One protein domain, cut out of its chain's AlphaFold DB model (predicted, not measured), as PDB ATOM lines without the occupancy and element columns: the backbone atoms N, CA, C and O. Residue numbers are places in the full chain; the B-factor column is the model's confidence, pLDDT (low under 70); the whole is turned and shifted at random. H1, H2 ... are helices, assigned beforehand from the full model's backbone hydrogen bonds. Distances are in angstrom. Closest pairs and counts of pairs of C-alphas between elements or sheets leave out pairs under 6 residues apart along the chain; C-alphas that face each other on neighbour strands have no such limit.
ATOM      1  N   PRO A  23     130.616 106.967 145.075       86.38
ATOM      2  CA  PRO A  23     129.360 107.378 144.467       86.38
ATOM      3  C   PRO A  23     128.384 107.862 145.545       86.38
ATOM      4  O   PRO A  23     127.913 107.099 146.403       86.38
ATOM      5  N   ARG A  24     128.091 109.163 145.496       84.94
ATOM      6  CA  ARG A  24     127.341 109.875 146.535       84.94
ATOM      7  C   ARG A  24     125.830 109.717 146.387       84.94
ATOM      8  O   ARG A  24     125.143 109.590 147.395       84.94
ATOM      9  N   THR A  25     125.326 109.652 145.155       87.50
ATOM     10  CA  THR A  25     123.883 109.600 144.881       87.50
ATOM     11  C   THR A  25     123.392 108.180 144.587       87.50
ATOM     12  O   THR A  25     124.132 107.326 144.085       87.50
ATOM     13  N   VAL A  26     122.121 107.902 144.881       89.88
ATOM     14  CA  VAL A  26     121.431 106.672 144.465       89.88
ATOM     15  C   VAL A  26     121.423 106.571 142.944       89.88
ATOM     16  O   VAL A  26     121.663 105.489 142.409       89.88
ATOM     17  N   ALA A  27     121.204 107.681 142.239       90.88
ATOM     18  CA  ALA A  27     121.257 107.727 140.782       90.88
ATOM     19  C   ALA A  27     122.614 107.257 140.228       90.88
ATOM     20  O   ALA A  27     122.641 106.408 139.334       90.88
ATOM     21  N   ASP A  28     123.728 107.741 140.786       91.12
ATOM     22  CA  ASP A  28     125.078 107.334 140.377       91.12
ATOM     23  C   ASP A  28     125.329 105.862 140.667       91.12
ATOM     24  O   ASP A  28     125.805 105.131 139.802       91.12
ATOM     25  N   ARG A  29     124.951 105.400 141.861       94.44
ATOM     26  CA  ARG A  29     125.060 103.991 142.260       94.44
ATOM     27  C   ARG A  29     124.308 103.078 141.296       94.44
ATOM     28  O   ARG A  29     124.861 102.095 140.818       94.44
ATOM     29  N   VAL A  30     123.068 103.425 140.956       95.00
ATOM     30  CA  VAL A  30     122.252 102.664 139.998       95.00
ATOM     31  C   VAL A  30     122.866 102.691 138.600       95.00
ATOM     32  O   VAL A  30     122.884 101.659 137.931       95.00
ATOM     33  N   ARG A  31     123.396 103.839 138.159       95.69
ATOM     34  CA  ARG A  31     124.099 103.961 136.875       95.69
ATOM     35  C   ARG A  31     125.321 103.043 136.824       95.69
ATOM     36  O   ARG A  31     125.462 102.299 135.860       95.69
ATOM     37  N   LEU A  32     126.155 103.061 137.862       93.69
ATOM     38  CA  LEU A  32     127.355 102.226 137.963       93.69
ATOM     39  C   LEU A  32     127.024 100.729 137.973       93.69
ATOM     40  O   LEU A  32     127.723  99.944 137.348       93.69
ATOM     41  N   MET A  33     125.917 100.330 138.597       94.94
ATOM     42  CA  MET A  33     125.453  98.936 138.570       94.94
ATOM     43  C   MET A  33     124.938  98.477 137.193       94.94
ATOM     44  O   MET A  33     124.578  97.312 137.034       94.94
ATOM     45  N   GLY A  34     124.873  99.360 136.190       94.81
ATOM     46  CA  GLY A  34     124.303  99.056 134.875       94.81
ATOM     47  C   GLY A  34     122.774  99.155 134.834       94.81
ATOM     48  O   GLY A  34     122.139  98.542 133.979       94.81
ATOM     49  N   GLY A  35     122.167  99.907 135.756       95.88
ATOM     50  CA  GLY A  35     120.742 100.228 135.754       95.88
ATOM     51  C   GLY A  35     119.932  99.604 136.893       95.88
ATOM     52  O   GLY A  35     120.422  98.845 137.729       95.88
ATOM     53  N   ALA A  36     118.642  99.957 136.933       96.94
ATOM     54  CA  ALA A  36     117.758  99.650 138.059       96.94
ATOM     55  C   ALA A  36     117.528  98.147 138.280       96.94
ATOM     56  O   ALA A  36     117.338  97.747 139.419       96.94
ATOM     57  N   ALA A  37     117.548  97.328 137.223       96.94
ATOM     58  CA  ALA A  37     117.342  95.884 137.342       96.94
ATOM     59  C   ALA A  37     118.481  95.213 138.129       96.94
ATOM     60  O   ALA A  37     118.227  94.572 139.142       96.94
ATOM     61  N   ARG A  38     119.734  95.455 137.728       95.56
ATOM     62  CA  ARG A  38     120.928  94.925 138.410       95.56
ATOM     63  C   ARG A  38     121.089  95.483 139.821       95.56
ATOM     64  O   ARG A  38     121.438  94.756 140.741       95.56
ATOM     65  N   ALA A  39     120.798  96.770 140.009       95.25
ATOM     66  CA  ALA A  39     120.810  97.377 141.336       95.25
ATOM     67  C   ALA A  39     119.752  96.764 142.272       95.25
ATOM     68  O   ALA A  39     120.000  96.655 143.469       95.25
ATOM     69  N   ALA A  40     118.585  96.389 141.741       95.25
ATOM     70  CA  ALA A  40     117.499  95.792 142.511       95.25
ATOM     71  C   ALA A  40     117.811  94.353 142.928       95.25
ATOM     72  O   ALA A  40     117.629  94.014 144.098       95.25
ATOM     73  N   ASP A  41     118.349  93.564 141.998       95.94
ATOM     74  CA  ASP A  41     118.843  92.209 142.246       95.94
ATOM     75  C   ASP A  41     119.896  92.199 143.365       95.94
ATOM     76  O   ASP A  41     119.730  91.537 144.388       95.94
ATOM     77  N   ALA A  42     120.893  93.086 143.267       92.69
ATOM     78  CA  ALA A  42     121.981  93.182 144.239       92.69
ATOM     79  C   ALA A  42     121.548  93.550 145.673       92.69
ATOM     80  O   ALA A  42     122.323  93.378 146.615       92.69
ATOM     81  N   VAL A  43     120.338  94.087 145.866       93.75
ATOM     82  CA  VAL A  43     119.824  94.470 147.195       93.75
ATOM     83  C   VAL A  43     118.553  93.725 147.603       93.75
ATOM     84  O   VAL A  43     118.025  94.003 148.684       93.75
ATOM     85  N   GLY A  44     118.079  92.784 146.780       93.88
ATOM     86  CA  GLY A  44     116.896  91.964 147.050       93.88
ATOM     87  C   GLY A  44     115.584  92.753 147.070       93.88
ATOM     88  O   GLY A  44     114.780  92.587 147.985       93.88
ATOM     89  N   VAL A  45     115.371  93.656 146.108       94.94
ATOM     90  CA  VAL A  45     114.121  94.438 145.976       94.94
ATOM     91  C   VAL A  45     113.613  94.443 144.532       94.94
ATOM     92  O   VAL A  45     114.279  93.954 143.628       94.94
ATOM     93  N   SER A  46     112.440  95.034 144.282       96.62
ATOM     94  CA  SER A  46     111.934  95.199 142.911       96.62
ATOM     95  C   SER A  46     112.646  96.341 142.151       96.62
ATOM     96  O   SER A  46     112.957  97.380 142.750       96.62
ATOM     97  N   PRO A  47     112.822  96.249 140.816       97.56
ATOM     98  CA  PRO A  47     113.326  97.363 140.002       97.56
ATOM     99  C   PRO A  47     112.478  98.638 140.118       97.56
ATOM    100  O   PRO A  47     113.010  99.748 140.053       97.56
ATOM    101  N   GLY A  48     111.163  98.499 140.330       96.06
ATOM    102  CA  GLY A  48     110.257  99.623 140.584       96.06
ATOM    103  C   GLY A  48     110.621 100.384 141.861       96.06
ATOM    104  O   GLY A  48     110.646 101.616 141.859       96.06
ATOM    105  N   THR A  49     111.000  99.663 142.918       94.25
ATOM    106  CA  THR A  49     111.482 100.243 144.180       94.25
ATOM    107  C   THR A  49     112.759 101.058 143.966       94.25
ATOM    108  O   THR A  49     112.849 102.187 144.446       94.25
ATOM    109  N   VAL A  50     113.717 100.548 143.185       94.50
ATOM    110  CA  VAL A  50     114.963 101.276 142.875       94.50
ATOM    111  C   VAL A  50     114.697 102.533 142.044       94.50
ATOM    112  O   VAL A  50     115.215 103.604 142.361       94.50
ATOM    113  N   ARG A  51     113.848 102.449 141.008       95.75
ATOM    114  CA  ARG A  51     113.446 103.629 140.214       95.75
ATOM    115  C   ARG A  51     112.770 104.682 141.087       95.75
ATOM    116  O   ARG A  51     113.032 105.872 140.917       95.75
ATOM    117  N   ARG A  52     111.936 104.248 142.036       91.50
ATOM    118  CA  ARG A  52     111.336 105.135 143.030       91.50
ATOM    119  C   ARG A  52     112.406 105.821 143.876       91.50
ATOM    120  O   ARG A  52     112.323 107.030 144.005       91.50
ATOM    121  N   TRP A  53     113.427 105.121 144.377       90.88
ATOM    122  CA  TRP A  53     114.512 105.771 145.130       90.88
ATOM    123  C   TRP A  53     115.232 106.850 144.316       90.88
ATOM    124  O   TRP A  53     115.433 107.950 144.821       90.88
ATOM    125  N   VAL A  54     115.566 106.570 143.051       90.38
ATOM    126  CA  VAL A  54     116.204 107.554 142.154       90.38
ATOM    127  C   VAL A  54     115.295 108.764 141.926       90.38
ATOM    128  O   VAL A  54     115.753 109.904 141.952       90.38
ATOM    129  N   ARG A  55     113.995 108.537 141.710       88.50
ATOM    130  CA  ARG A  55     113.015 109.617 141.549       88.50
ATOM    131  C   ARG A  55     112.878 110.444 142.826       88.50
ATOM    132  O   ARG A  55     112.915 111.666 142.743       88.50
ATOM    133  N   ASP A  56     112.745 109.793 143.976       82.56
ATOM    134  CA  ASP A  56     112.587 110.441 145.278       82.56
ATOM    135  C   ASP A  56     113.859 111.246 145.637       82.56
ATOM    136  O   ASP A  56     113.767 112.340 146.196       82.56
ATOM    137  N   GLU A  57     115.049 110.764 145.258       82.81
ATOM    138  CA  GLU A  57     116.312 111.505 145.369       82.81
ATOM    139  C   GLU A  57     116.337 112.745 144.466       82.81
ATOM    140  O   GLU A  57     116.624 113.837 144.953       82.81
ATOM    141  N   ARG A  58     115.980 112.608 143.184       80.75
ATOM    142  CA  ARG A  58     115.912 113.740 142.244       80.75
ATOM    143  C   ARG A  58     114.883 114.784 142.662       80.75
ATOM    144  O   ARG A  58     115.141 115.977 142.560       80.75
ATOM    145  N   GLN A  59     113.717 114.360 143.143       73.25
ATOM    146  CA  GLN A  59     112.696 115.274 143.662       73.25
ATOM    147  C   GLN A  59     113.196 116.018 144.902       73.25
ATOM    148  O   GLN A  59     112.973 117.223 145.024       73.25
ATOM    149  N   ALA A  60     113.926 115.339 145.789       68.75
ATOM    150  CA  ALA A  60     114.517 115.967 146.964       68.75
ATOM    151  C   ALA A  60     115.529 117.075 146.637       68.75
ATOM    152  O   ALA A  60     115.643 118.030 147.402       68.75
ATOM    153  N   THR A  61     116.232 116.969 145.507       66.62
ATOM    154  CA  THR A  61     117.245 117.940 145.066       66.62
ATOM    155  C   THR A  61     116.712 119.003 144.106       66.62
ATOM    156  O   THR A  61     117.467 119.883 143.701       66.62
ATOM    157  N   THR A  62     115.433 118.965 143.731       70.75
ATOM    158  CA  THR A  62     114.862 119.894 142.730       70.75
ATOM    159  C   THR A  62     113.654 120.678 143.223       70.75
ATOM    160  O   THR A  62     113.288 121.676 142.606       70.75
ATOM    161  N   THR A  63     113.049 120.276 144.341       76.69
ATOM    162  CA  THR A  63     111.821 120.885 144.863       76.69
ATOM    163  C   THR A  63     112.020 121.473 146.255       76.69
ATOM    164  O   THR A  63     112.820 120.975 147.052       76.69
ATOM    165  N   VAL A  64     111.265 122.521 146.581       79.81
ATOM    166  CA  VAL A  64     111.250 123.121 147.924       79.81
ATOM    167  C   VAL A  64     110.668 122.119 148.908       79.81
ATOM    168  O   VAL A  64     111.212 121.930 149.995       79.81
ATOM    169  N   THR A  65     109.602 121.425 148.508       81.81
ATOM    170  CA  THR A  65     108.976 120.365 149.310       81.81
ATOM    171  C   THR A  65     109.967 119.237 149.619       81.81
ATOM    172  O   THR A  65     110.063 118.765 150.754       81.81
ATOM    173  N   GLY A  66     110.762 118.839 148.625       75.38
ATOM    174  CA  GLY A  66     111.827 117.853 148.767       75.38
ATOM    175  C   GLY A  66     112.963 118.299 149.695       75.38
ATOM    176  O   GLY A  66     113.432 117.508 150.521       75.38
ATOM    177  N   ALA A  67     113.357 119.572 149.619       75.31
ATOM    178  CA  ALA A  67     114.350 120.161 150.515       75.31
ATOM    179  C   ALA A  67     113.849 120.222 151.971       75.31
ATOM    180  O   ALA A  67     114.587 119.834 152.875       75.31
ATOM    181  N   ILE A  68     112.585 120.612 152.202       82.44
ATOM    182  CA  ILE A  68     111.938 120.602 153.531       82.44
ATOM    183  C   ILE A  68     112.006 119.201 154.145       82.44
ATOM    184  O   ILE A  68     112.471 119.037 155.273       82.44
ATOM    185  N   LYS A  69     111.596 118.174 153.388       82.00
ATOM    186  CA  LYS A  69     111.625 116.782 153.861       82.00
ATOM    187  C   LYS A  69     113.043 116.316 154.197       82.00
ATOM    188  O   LYS A  69     113.231 115.588 155.163       82.00
ATOM    189  N   THR A  70     114.032 116.732 153.408       79.38
ATOM    190  CA  THR A  70     115.440 116.354 153.614       79.38
ATOM    191  C   THR A  70     116.046 117.005 154.851       79.38
ATOM    192  O   THR A  70     116.821 116.373 155.562       79.38
ATOM    193  N   HIS A  71     115.692 118.258 155.128       77.75
ATOM    194  CA  HIS A  71     116.230 118.981 156.278       77.75
ATOM    195  C   HIS A  71     115.498 118.686 157.590       77.75
ATOM    196  O   HIS A  71     116.017 119.049 158.639       77.75
ATOM    197  N   GLY A  72     114.380 117.955 157.544       83.00
ATOM    198  CA  GLY A  72     113.603 117.561 158.725       83.00
ATOM    199  C   GLY A  72     112.505 118.556 159.103       83.00
ATOM    200  O   GLY A  72     111.856 118.375 160.126       83.00
ATOM    201  N   GLY A  73     112.264 119.576 158.276       88.56
ATOM    202  CA  GLY A  73     111.318 120.632 158.601       88.56
ATOM    203  C   GLY A  73     111.528 121.910 157.796       88.56
ATOM    204  O   GLY A  73     112.482 122.071 157.031       88.56
ATOM    205  N   VAL A  74     110.571 122.827 157.943       90.00
ATOM    206  CA  VAL A  74     110.593 124.144 157.287       90.00
ATOM    207  C   VAL A  74     111.699 125.022 157.867       90.00
ATOM    208  O   VAL A  74     112.319 125.781 157.123       90.00
ATOM    209  N   ASP A  75     111.942 124.928 159.173       89.81
ATOM    210  CA  ASP A  75     112.859 125.815 159.886       89.81
ATOM    211  C   ASP A  75     114.322 125.452 159.595       89.81
ATOM    212  O   ASP A  75     115.148 126.330 159.334       89.81
ATOM    213  N   GLU A  76     114.639 124.162 159.518       83.44
ATOM    214  CA  GLU A  76     115.954 123.654 159.126       83.44
ATOM    215  C   GLU A  76     116.257 123.972 157.662       83.44
ATOM    216  O   GLU A  76     117.359 124.425 157.346       83.44
ATOM    217  N   ALA A  77     115.270 123.810 156.775       83.06
ATOM    218  CA  ALA A  77     115.405 124.228 155.386       83.06
ATOM    219  C   ALA A  77     115.640 125.745 155.296       83.06
ATOM    220  O   ALA A  77     116.561 126.193 154.620       83.06
ATOM    221  N   ALA A  78     114.870 126.555 156.024       85.44
ATOM    222  CA  ALA A  78     115.041 128.007 156.047       85.44
ATOM    223  C   ALA A  78     116.455 128.417 156.498       85.44
ATOM    224  O   ALA A  78     117.101 129.236 155.835       85.44
ATOM    225  N   ARG A  79     116.974 127.777 157.553       84.75
ATOM    226  CA  ARG A  79     118.343 127.975 158.045       84.75
ATOM    227  C   ARG A  79     119.386 127.616 156.984       84.75
ATOM    228  O   ARG A  79     120.262 128.431 156.708       84.75
ATOM    229  N   ALA A  80     119.261 126.454 156.341       77.56
ATOM    230  CA  ALA A  80     120.171 126.020 155.274       77.56
ATOM    231  C   ALA A  80     120.149 126.964 154.054       77.56
ATOM    232  O   ALA A  80     121.175 127.217 153.420       77.56
ATOM    233  N   ALA A  81     118.984 127.535 153.744       80.00
ATOM    234  CA  ALA A  81     118.794 128.486 152.651       80.00
ATOM    235  C   ALA A  81     119.338 129.895 152.936       80.00
ATOM    236  O   ALA A  81     119.551 130.673 151.999       80.00
ATOM    237  N   GLY A  82     119.479 130.252 154.217       83.38
ATOM    238  CA  GLY A  82     119.652 131.634 154.662       83.38
ATOM    239  C   GLY A  82     118.418 132.507 154.404       83.38
ATOM    240  O   GLY A  82     118.568 133.663 154.013       83.38
ATOM    241  N   VAL A  83     117.203 131.964 154.556       88.12
ATOM    242  CA  VAL A  83     115.943 132.727 154.439       88.12
ATOM    243  C   VAL A  83     115.023 132.475 155.632       88.12
ATOM    244  O   VAL A  83     115.305 131.645 156.486       88.12
ATOM    245  N   THR A  84     113.891 133.181 155.701       92.50
ATOM    246  CA  THR A  84     112.902 132.963 156.769       92.50
ATOM    247  C   THR A  84     112.024 131.726 156.504       92.50
ATOM    248  O   THR A  84     111.724 131.424 155.341       92.50
ATOM    249  N   PRO A  85     111.496 131.054 157.546       93.31
ATOM    250  CA  PRO A  85     110.512 129.975 157.391       93.31
ATOM    251  C   PRO A  85     109.274 130.380 156.584       93.31
ATOM    252  O   PRO A  85     108.745 129.602 155.787       93.31
ATOM    253  N   ARG A  86     108.822 131.634 156.730       94.00
ATOM    254  CA  ARG A  86     107.708 132.195 155.949       94.00
ATOM    255  C   ARG A  86     108.003 132.155 154.448       94.00
ATOM    256  O   ARG A  86     107.109 131.813 153.671       94.00
ATOM    257  N   THR A  87     109.237 132.466 154.056       89.31
ATOM    258  CA  THR A  87     109.705 132.413 152.666       89.31
ATOM    259  C   THR A  87     109.636 130.985 152.119       89.31
ATOM    260  O   THR A  87     109.028 130.771 151.074       89.31
ATOM    261  N   ILE A  88     110.140 129.996 152.865       89.38
ATOM    262  CA  ILE A  88     110.063 128.574 152.483       89.38
ATOM    263  C   ILE A  88     108.607 128.110 152.312       89.38
ATOM    264  O   ILE A  88     108.263 127.519 151.288       89.38
ATOM    265  N   ARG A  89     107.709 128.444 153.253       92.56
ATOM    266  CA  ARG A  89     106.269 128.116 153.148       92.56
ATOM    267  C   ARG A  89     105.597 128.791 151.953       92.56
ATOM    268  O   ARG A  89     104.665 128.242 151.370       92.56
ATOM    269  N   ALA A  90     106.004 130.012 151.608       89.94
ATOM    270  CA  ALA A  90     105.493 130.697 150.425       89.94
ATOM    271  C   ALA A  90     105.929 129.980 149.141       89.94
ATOM    272  O   ALA A  90     105.103 129.783 148.253       89.94
ATOM    273  N   TRP A  91     107.185 129.537 149.070       88.19
ATOM    274  CA  TRP A  91     107.706 128.807 147.916       88.19
ATOM    275  C   TRP A  91     107.049 127.433 147.760       88.19
ATOM    276  O   TRP A  91     106.585 127.119 146.669       88.19
ATOM    277  N   ALA A  92     106.885 126.673 148.848       86.88
ATOM    278  CA  ALA A  92     106.169 125.394 148.823       86.88
ATOM    279  C   ALA A  92     104.711 125.548 148.339       86.88
ATOM    280  O   ALA A  92     104.218 124.742 147.554       86.88
ATOM    281  N   ARG A  93     104.021 126.633 148.730       90.44
ATOM    282  CA  ARG A  93     102.669 126.947 148.222       90.44
ATOM    283  C   ARG A  93     102.650 127.308 146.737       90.44
ATOM    284  O   ARG A  93     101.658 127.037 146.069       90.44
ATOM    285  N   GLN A  94     103.688 127.965 146.227       85.81
ATOM    286  CA  GLN A  94     103.797 128.272 144.799       85.81
ATOM    287  C   GLN A  94     104.070 127.012 143.976       85.81
ATOM    288  O   GLN A  94     103.430 126.823 142.944       85.81
ATOM    289  N   GLU A  95     104.942 126.135 144.475       83.88
ATOM    290  CA  GLU A  95     105.222 124.822 143.890       83.88
ATOM    291  C   GLU A  95     103.950 123.963 143.817       83.88
ATOM    292  O   GLU A  95     103.612 123.459 142.751       83.88
ATOM    293  N   ALA A  96     103.167 123.901 144.902       84.69
ATOM    294  CA  ALA A  96     101.881 123.194 144.931       84.69
ATOM    295  C   ALA A  96     100.842 123.742 143.932       84.69
ATOM    296  O   ALA A  96      99.891 123.052 143.582       84.69
ATOM    297  N   ARG A  97     101.018 124.984 143.461       88.56
ATOM    298  CA  ARG A  97     100.181 125.627 142.433       88.56
ATOM    299  C   ARG A  97     100.777 125.527 141.023       88.56
ATOM    300  O   ARG A  97     100.281 126.198 140.125       88.56
ATOM    301  N   GLY A  98     101.862 124.773 140.840       80.25
ATOM    302  CA  GLY A  98     102.544 124.618 139.552       80.25
ATOM    303  C   GLY A  98     103.233 125.889 139.042       80.25
ATOM    304  O   GLY A  98     103.493 126.003 137.848       80.25
ATOM    305  N   ARG A  99     103.509 126.874 139.909       81.06
ATOM    306  CA  ARG A  99     104.158 128.123 139.487       81.06
ATOM    307  C   ARG A  99     105.666 127.935 139.372       81.06
ATOM    308  O   ARG A  99     106.304 127.445 140.302       81.06
ATOM    309  N   VAL A 100     106.232 128.391 138.256       64.88
ATOM    310  CA  VAL A 100     107.682 128.396 138.037       64.88
ATOM    311  C   VAL A 100     108.331 129.414 138.988       64.88
ATOM    312  O   VAL A 100     107.886 130.566 139.030       64.88
ATOM    313  N   PRO A 101     109.359 129.031 139.766       66.50
ATOM    314  CA  PRO A 101     110.059 129.961 140.646       66.50
ATOM    315  C   PRO A 101     110.754 131.065 139.839       66.50
ATOM    316  O   PRO A 101     111.373 130.796 138.811       66.50
ATOM    317  N   GLY A 102     110.709 132.310 140.319       69.31
ATOM    318  CA  GLY A 102     111.470 133.400 139.697       69.31
ATOM    319  C   GLY A 102     112.990 133.201 139.833       69.31
ATOM    320  O   GLY A 102     113.454 132.460 140.697       69.31
ATOM    321  N   VAL A 103     113.795 133.918 139.040       59.16
ATOM    322  CA  VAL A 103     115.270 133.752 138.974       59.16
ATOM    323  C   VAL A 103     115.961 133.854 140.348       59.16
ATOM    324  O   VAL A 103     116.817 133.035 140.684       59.16
ATOM    325  N   ARG A 104     115.563 134.815 141.196       61.56
ATOM    326  CA  ARG A 104     116.100 134.943 142.570       61.56
ATOM    327  C   ARG A 104     115.740 133.740 143.444       61.56
ATOM    328  O   ARG A 104     116.564 133.259 144.212       61.56
ATOM    329  N   GLN A 105     114.520 133.241 143.298       67.00
ATOM    330  CA  GLN A 105     114.009 132.065 143.991       67.00
ATOM    331  C   GLN A 105     114.774 130.802 143.586       67.00
ATOM    332  O   GLN A 105     115.202 130.048 144.454       67.00
ATOM    333  N   ALA A 106     115.018 130.619 142.286       66.69
ATOM    334  CA  ALA A 106     115.784 129.498 141.754       66.69
ATOM    335  C   ALA A 106     117.198 129.432 142.354       66.69
ATOM    336  O   ALA A 106     117.657 128.351 142.710       66.69
ATOM    337  N   LYS A 107     117.858 130.580 142.570       71.06
ATOM    338  CA  LYS A 107     119.185 130.642 143.210       71.06
ATOM    339  C   LYS A 107     119.173 130.158 144.665       71.06
ATOM    340  O   LYS A 107     120.066 129.422 145.076       71.06
ATOM    341  N   HIS A 108     118.172 130.547 145.454       69.81
ATOM    342  CA  HIS A 108     118.065 130.087 146.842       69.81
ATOM    343  C   HIS A 108     117.602 128.630 146.945       69.81
ATOM    344  O   HIS A 108     118.070 127.916 147.828       69.81
ATOM    345  N   ILE A 109     116.741 128.175 146.030       67.56
ATOM    346  CA  ILE A 109     116.373 126.760 145.901       67.56
ATOM    347  C   ILE A 109     117.610 125.935 145.530       67.56
ATOM    348  O   ILE A 109     117.849 124.920 146.165       67.56
ATOM    349  N   ALA A 110     118.453 126.407 144.608       68.12
ATOM    350  CA  ALA A 110     119.717 125.755 144.268       68.12
ATOM    351  C   ALA A 110     120.686 125.684 145.463       68.12
ATOM    352  O   ALA A 110     121.326 124.662 145.684       68.12
ATOM    353  N   LYS A 111     120.769 126.744 146.280       73.38
ATOM    354  CA  LYS A 111     121.579 126.734 147.512       73.38
ATOM    355  C   LYS A 111     121.039 125.735 148.543       73.38
ATOM    356  O   LYS A 111     121.808 125.005 149.160       73.38
ATOM    357  N   LEU A 112     119.720 125.687 148.708       68.44
ATOM    358  CA  LEU A 112     119.023 124.722 149.558       68.44
ATOM    359  C   LEU A 112     119.272 123.283 149.140       68.44
ATOM    360  O   LEU A 112     119.496 122.423 149.989       68.44
ATOM    361  N   THR A 113     119.188 123.022 147.840       66.12
ATOM    362  CA  THR A 113     119.319 121.681 147.292       66.12
ATOM    363  C   THR A 113     120.772 121.231 147.266       66.12
ATOM    364  O   THR A 113     121.019 120.059 147.534       66.12
ATOM    365  N   ALA A 114     121.727 122.149 147.080       68.00
ATOM    366  CA  ALA A 114     123.149 121.897 147.312       68.00
ATOM    367  C   ALA A 114     123.417 121.524 148.781       68.00
ATOM    368  O   ALA A 114     123.936 120.448 149.049       68.00
ATOM    369  N   ALA A 115     122.940 122.323 149.742       67.00
ATOM    370  CA  ALA A 115     123.101 122.015 151.166       67.00
ATOM    371  C   ALA A 115     122.382 120.716 151.589       67.00
ATOM    372  O   ALA A 115     122.848 119.992 152.467       67.00
ATOM    373  N   ALA A 116     121.233 120.406 150.980       64.62
ATOM    374  CA  ALA A 116     120.520 119.146 151.193       64.62
ATOM    375  C   ALA A 116     121.286 117.947 150.613       64.62
ATOM    376  O   ALA A 116     121.295 116.878 151.226       64.62
ATOM    377  N   ALA A 117     121.925 118.118 149.453       64.38
ATOM    378  CA  ALA A 117     122.809 117.116 148.875       64.38
ATOM    379  C   ALA A 117     124.023 116.886 149.783       64.38
ATOM    380  O   ALA A 117     124.290 115.741 150.129       64.38
ATOM    381  N   ASP A 118     124.671 117.947 150.267       65.31
ATOM    382  CA  ASP A 118     125.829 117.854 151.166       65.31
ATOM    383  C   ASP A 118     125.483 117.179 152.502       65.31
ATOM    384  O   ASP A 118     126.201 116.289 152.954       65.31
ATOM    385  N   LYS A 119     124.337 117.515 153.109       66.44
ATOM    386  CA  LYS A 119     123.870 116.853 154.341       66.44
ATOM    387  C   LYS A 119     123.594 115.359 154.128       66.44
ATOM    388  O   LYS A 119     123.941 114.529 154.961       66.44
ATOM    389  N   ARG A 120     123.014 114.980 152.986       61.88
ATOM    390  CA  ARG A 120     122.825 113.558 152.641       61.88
ATOM    391  C   ARG A 120     124.136 112.830 152.364       61.88
ATOM    392  O   ARG A 120     124.178 111.615 152.505       61.88
ATOM    393  N   VAL A 121     125.178 113.550 151.949       57.75
ATOM    394  CA  VAL A 121     126.529 112.998 151.797       57.75
ATOM    395  C   VAL A 121     127.160 112.723 153.161       57.75
ATOM    396  O   VAL A 121     127.863 111.723 153.288       57.75
ATOM    397  N   SER A 122     126.901 113.560 154.174       56.97
ATOM    398  CA  SER A 122     127.404 113.324 155.535       56.97
ATOM    399  C   SER A 122     126.663 112.211 156.276       56.97
ATOM    400  O   SER A 122     127.262 111.537 157.113       56.97
ATOM    401  N   ASP A 123     125.386 111.988 155.968       65.00
ATOM    402  CA  ASP A 123     124.615 110.914 156.589       65.00
ATOM    403  C   ASP A 123     125.032 109.558 156.002       65.00
ATOM    404  O   ASP A 123     124.870 109.291 154.806       65.00
ATOM    405  N   GLN A 124     125.550 108.656 156.845       66.00
ATOM    406  CA  GLN A 124     125.796 107.284 156.409       66.00
ATOM    407  C   GLN A 124     124.478 106.672 155.907       66.00
ATOM    408  O   GLN A 124     123.459 106.735 156.602       66.00
ATOM    409  N   PRO A 125     124.462 106.062 154.708       69.88
ATOM    410  CA  PRO A 125     123.241 105.491 154.174       69.88
ATOM    411  C   PRO A 125     122.745 104.386 155.112       69.88
ATOM    412  O   PRO A 125     123.520 103.529 155.532       69.88
ATOM    413  N   THR A 126     121.448 104.382 155.420       77.00
ATOM    414  CA  THR A 126     120.804 103.357 156.255       77.00
ATOM    415  C   THR A 126     119.923 102.424 155.417       77.00
ATOM    416  O   THR A 126     119.619 102.683 154.245       77.00
ATOM    417  N   GLY A 127     119.558 101.270 155.986       88.31
ATOM    418  CA  GLY A 127     118.648 100.307 155.360       88.31
ATOM    419  C   GLY A 127     119.085  99.857 153.959       88.31
ATOM    420  O   GLY A 127     120.226  99.446 153.736       88.31
ATOM    421  N   ASN A 128     118.165  99.927 152.997       87.62
ATOM    422  CA  ASN A 128     118.421  99.475 151.629       87.62
ATOM    423  C   ASN A 128     119.388 100.382 150.853       87.62
ATOM    424  O   ASN A 128     120.127  99.887 150.006       87.62
ATOM    425  N   ALA A 129     119.458 101.677 151.179       82.25
ATOM    426  CA  ALA A 129     120.459 102.566 150.591       82.25
ATOM    427  C   ALA A 129     121.880 102.152 151.011       82.25
ATOM    428  O   ALA A 129     122.800 102.196 150.193       82.25
ATOM    429  N   ALA A 130     122.046 101.680 152.253       87.44
ATOM    430  CA  ALA A 130     123.309 101.129 152.756       87.44
ATOM    431  C   ALA A 130     123.690  99.830 152.042       87.44
ATOM    432  O   ALA A 130     124.854  99.591 151.721       87.44
ATOM    433  N   LYS A 131     122.700  98.958 151.802       90.44
ATOM    434  CA  LYS A 131     122.893  97.730 151.019       90.44
ATOM    435  C   LYS A 131     123.342  98.061 149.598       90.44
ATOM    436  O   LYS A 131     124.332  97.495 149.156       90.44
ATOM    437  N   LEU A 132     122.692  99.024 148.941       92.25
ATOM    438  CA  LEU A 132     123.067  99.453 147.593       92.25
ATOM    439  C   LEU A 132     124.476 100.047 147.553       92.25
ATOM    440  O   LEU A 132     125.254  99.688 146.680       92.25
ATOM    441  N   ALA A 133     124.819 100.922 148.504       90.31
ATOM    442  CA  ALA A 133     126.164 101.484 148.599       90.31
ATOM    443  C   ALA A 133     127.225 100.378 148.700       90.31
ATOM    444  O   ALA A 133     128.186 100.382 147.941       90.31
ATOM    445  N   ARG A 134     127.011  99.384 149.572       90.62
ATOM    446  CA  ARG A 134     127.924  98.239 149.718       90.62
ATOM    447  C   ARG A 134     127.999  97.380 148.459       90.62
ATOM    448  O   ARG A 134     129.099  97.046 148.039       90.62
ATOM    449  N   ALA A 135     126.856  97.076 147.846       92.75
ATOM    450  CA  ALA A 135     126.794  96.284 146.622       92.75
ATOM    451  C   ALA A 135     127.563  96.938 145.466       92.75
ATOM    452  O   ALA A 135     128.235  96.249 144.707       92.75
ATOM    453  N   VAL A 136     127.508  98.269 145.357       93.50
ATOM    454  CA  VAL A 136     128.274  99.028 144.358       93.50
ATOM    455  C   VAL A 136     129.771  98.879 144.594       93.50
ATOM    456  O   VAL A 136     130.504  98.601 143.651       93.50
ATOM    457  N   LEU A 137     130.228  99.011 145.844       93.12
ATOM    458  CA  LEU A 137     131.655  98.922 146.153       93.12
ATOM    459  C   LEU A 137     132.235  97.547 145.842       93.12
ATOM    460  O   LEU A 137     133.386  97.481 145.428       93.12
ATOM    461  N   SER A 138     131.472  96.466 146.002       91.50
ATOM    462  CA  SER A 138     131.909  95.100 145.682       91.50
ATOM    463  C   SER A 138     131.581  94.651 144.255       91.50
ATOM    464  O   SER A 138     131.942  93.542 143.878       91.50
ATOM    465  N   SER A 139     130.867  95.451 143.458       94.69
ATOM    466  CA  SER A 139     130.405  95.019 142.136       94.69
ATOM    467  C   SER A 139     131.511  95.150 141.082       94.69
ATOM    468  O   SER A 139     131.991  96.266 140.856       94.69
ATOM    469  N   PRO A 140     131.848  94.067 140.352       95.62
ATOM    470  CA  PRO A 140     132.787  94.133 139.232       95.62
ATOM    471  C   PRO A 140     132.302  95.121 138.163       95.62
ATOM    472  O   PRO A 140     133.023  96.030 137.763       95.62
ATOM    473  N   THR A 141     131.019  95.025 137.791       94.12
ATOM    474  CA  THR A 141     130.364  95.935 136.836       94.12
ATOM    475  C   THR A 141     130.507  97.397 137.253       94.12
ATOM    476  O   THR A 141     130.822  98.246 136.418       94.12
ATOM    477  N   ALA A 142     130.284  97.711 138.534       93.88
ATOM    478  CA  ALA A 142     130.385  99.082 139.020       93.88
ATOM    479  C   ALA A 142     131.816  99.614 138.969       93.88
ATOM    480  O   ALA A 142     132.017 100.753 138.548       93.88
ATOM    481  N   ARG A 143     132.803  98.795 139.347       95.19
ATOM    482  CA  ARG A 143     134.221  99.167 139.282       95.19
ATOM    483  C   ARG A 143     134.671  99.383 137.846       95.19
ATOM    484  O   ARG A 143     135.227 100.433 137.549       95.19
ATOM    485  N   GLN A 144     134.344  98.459 136.946       94.19
ATOM    486  CA  GLN A 144     134.634  98.585 135.516       94.19
ATOM    487  C   GLN A 144     133.962  99.818 134.898       94.19
ATOM    488  O   GLN A 144     134.583 100.533 134.121       94.19
ATOM    489  N   SER A 145     132.715 100.116 135.278       91.75
ATOM    490  CA  SER A 145     131.987 101.293 134.776       91.75
ATOM    491  C   SER A 145     132.529 102.613 135.326       91.75
ATOM    492  O   SER A 145     132.450 103.645 134.658       91.75
TER     493      SER A 145
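Overview. This is residues 23 to 145 of the 245 residues of an uncharacterized protein of Streptomyces sp. SN-593 (UniProt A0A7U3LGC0). Two clusters of short helices make the two ends of an elongated body, and two longer helices, H3 and H7, link them. At one end H1 packs on H2, H3, H8 and H9, and H2 packs on the first part of H3, residues 47 to 51; H4, H5 and H6 make the other end, where H7 packs on H4 and H5 and then runs on toward the first cluster. The printed part has 123 residues, with nine named helices, H1 to H9 in chain order, and no named strand: all helix, with mostly crossed packing. It is only just compact, close to loose, with a radius of gyration of the C-alphas of 16.2 A, and spans 47 by 27 by 23 A.

Arrangement. H7, residues 103 to 122, touches H4, residues 64 to 71, at a shallow tilt of 28 degrees, the same way; their closest C-alphas, Thr 113 and Ala 67, are 6.1 A apart. With residues 108 to 115 alone, H7 touches H5, residues 74 to 81, about perpendicular at 81 degrees; the closest C-alphas are those of Leu 112 and Ala 81, 4.9 A. H6, residues 85 to 95, touches H4 at a steep tilt of 47 degrees, opposite ways, closest at the C-alphas of Ala 92 and Val 64, 5.6 A; it is near H7. H3, residues 47 to 60, touches H4 only at the corner, with residues 59 to 60 alone; the closest C-alphas, those of Ala 60 and Gly 66, are 3.7 A apart. H1, residues 26 to 32, touches H3 at a steep tilt of 54 degrees, opposite ways, closest at the C-alphas of Ala 27 and Val 54, 5.2 A. H2, residues 36 to 41, touches residues 47 to 51 of H3; the closest C-alphas, those of Ala 37 and Pro 47, are 5.0 A apart. H8, residues 127 to 138, touches H1 at a shallow tilt of 24 degrees, the same way, closest at the C-alphas of Val 136 and Arg 29, 6.3 A. H9, residues 140 to 145, touches H1 about perpendicular at 86 degrees; the C-alphas of Ala 142 and Leu 32 are closest, 4.5 A. H7 and H8 are apart. In H1 to H9, every O i to N i+4 pair is within hydrogen-bond range.

Along the chain. H1 begins at C-alpha 26, (121.431, 106.672, 144.465). From first to last C-alpha, H3 measures 19.9 A, H6 15.4 A, H7 29.0 A and H8 17.2 A. H7 begins at C-alpha 103, (115.270, 133.752, 138.974), and H9 ends at C-alpha 145, (131.987, 101.293, 134.776).

Size, cuts and confidence. The C-alphas farthest apart, those of Arg 86 and Pro 140, are 48.6 A apart. The printed part has no cut and no long link. The mean pLDDT of the printed part is 83.5; 26 residues are under 70: 60 to 61, 100 to 106, 108 to 110 and 112 to 125.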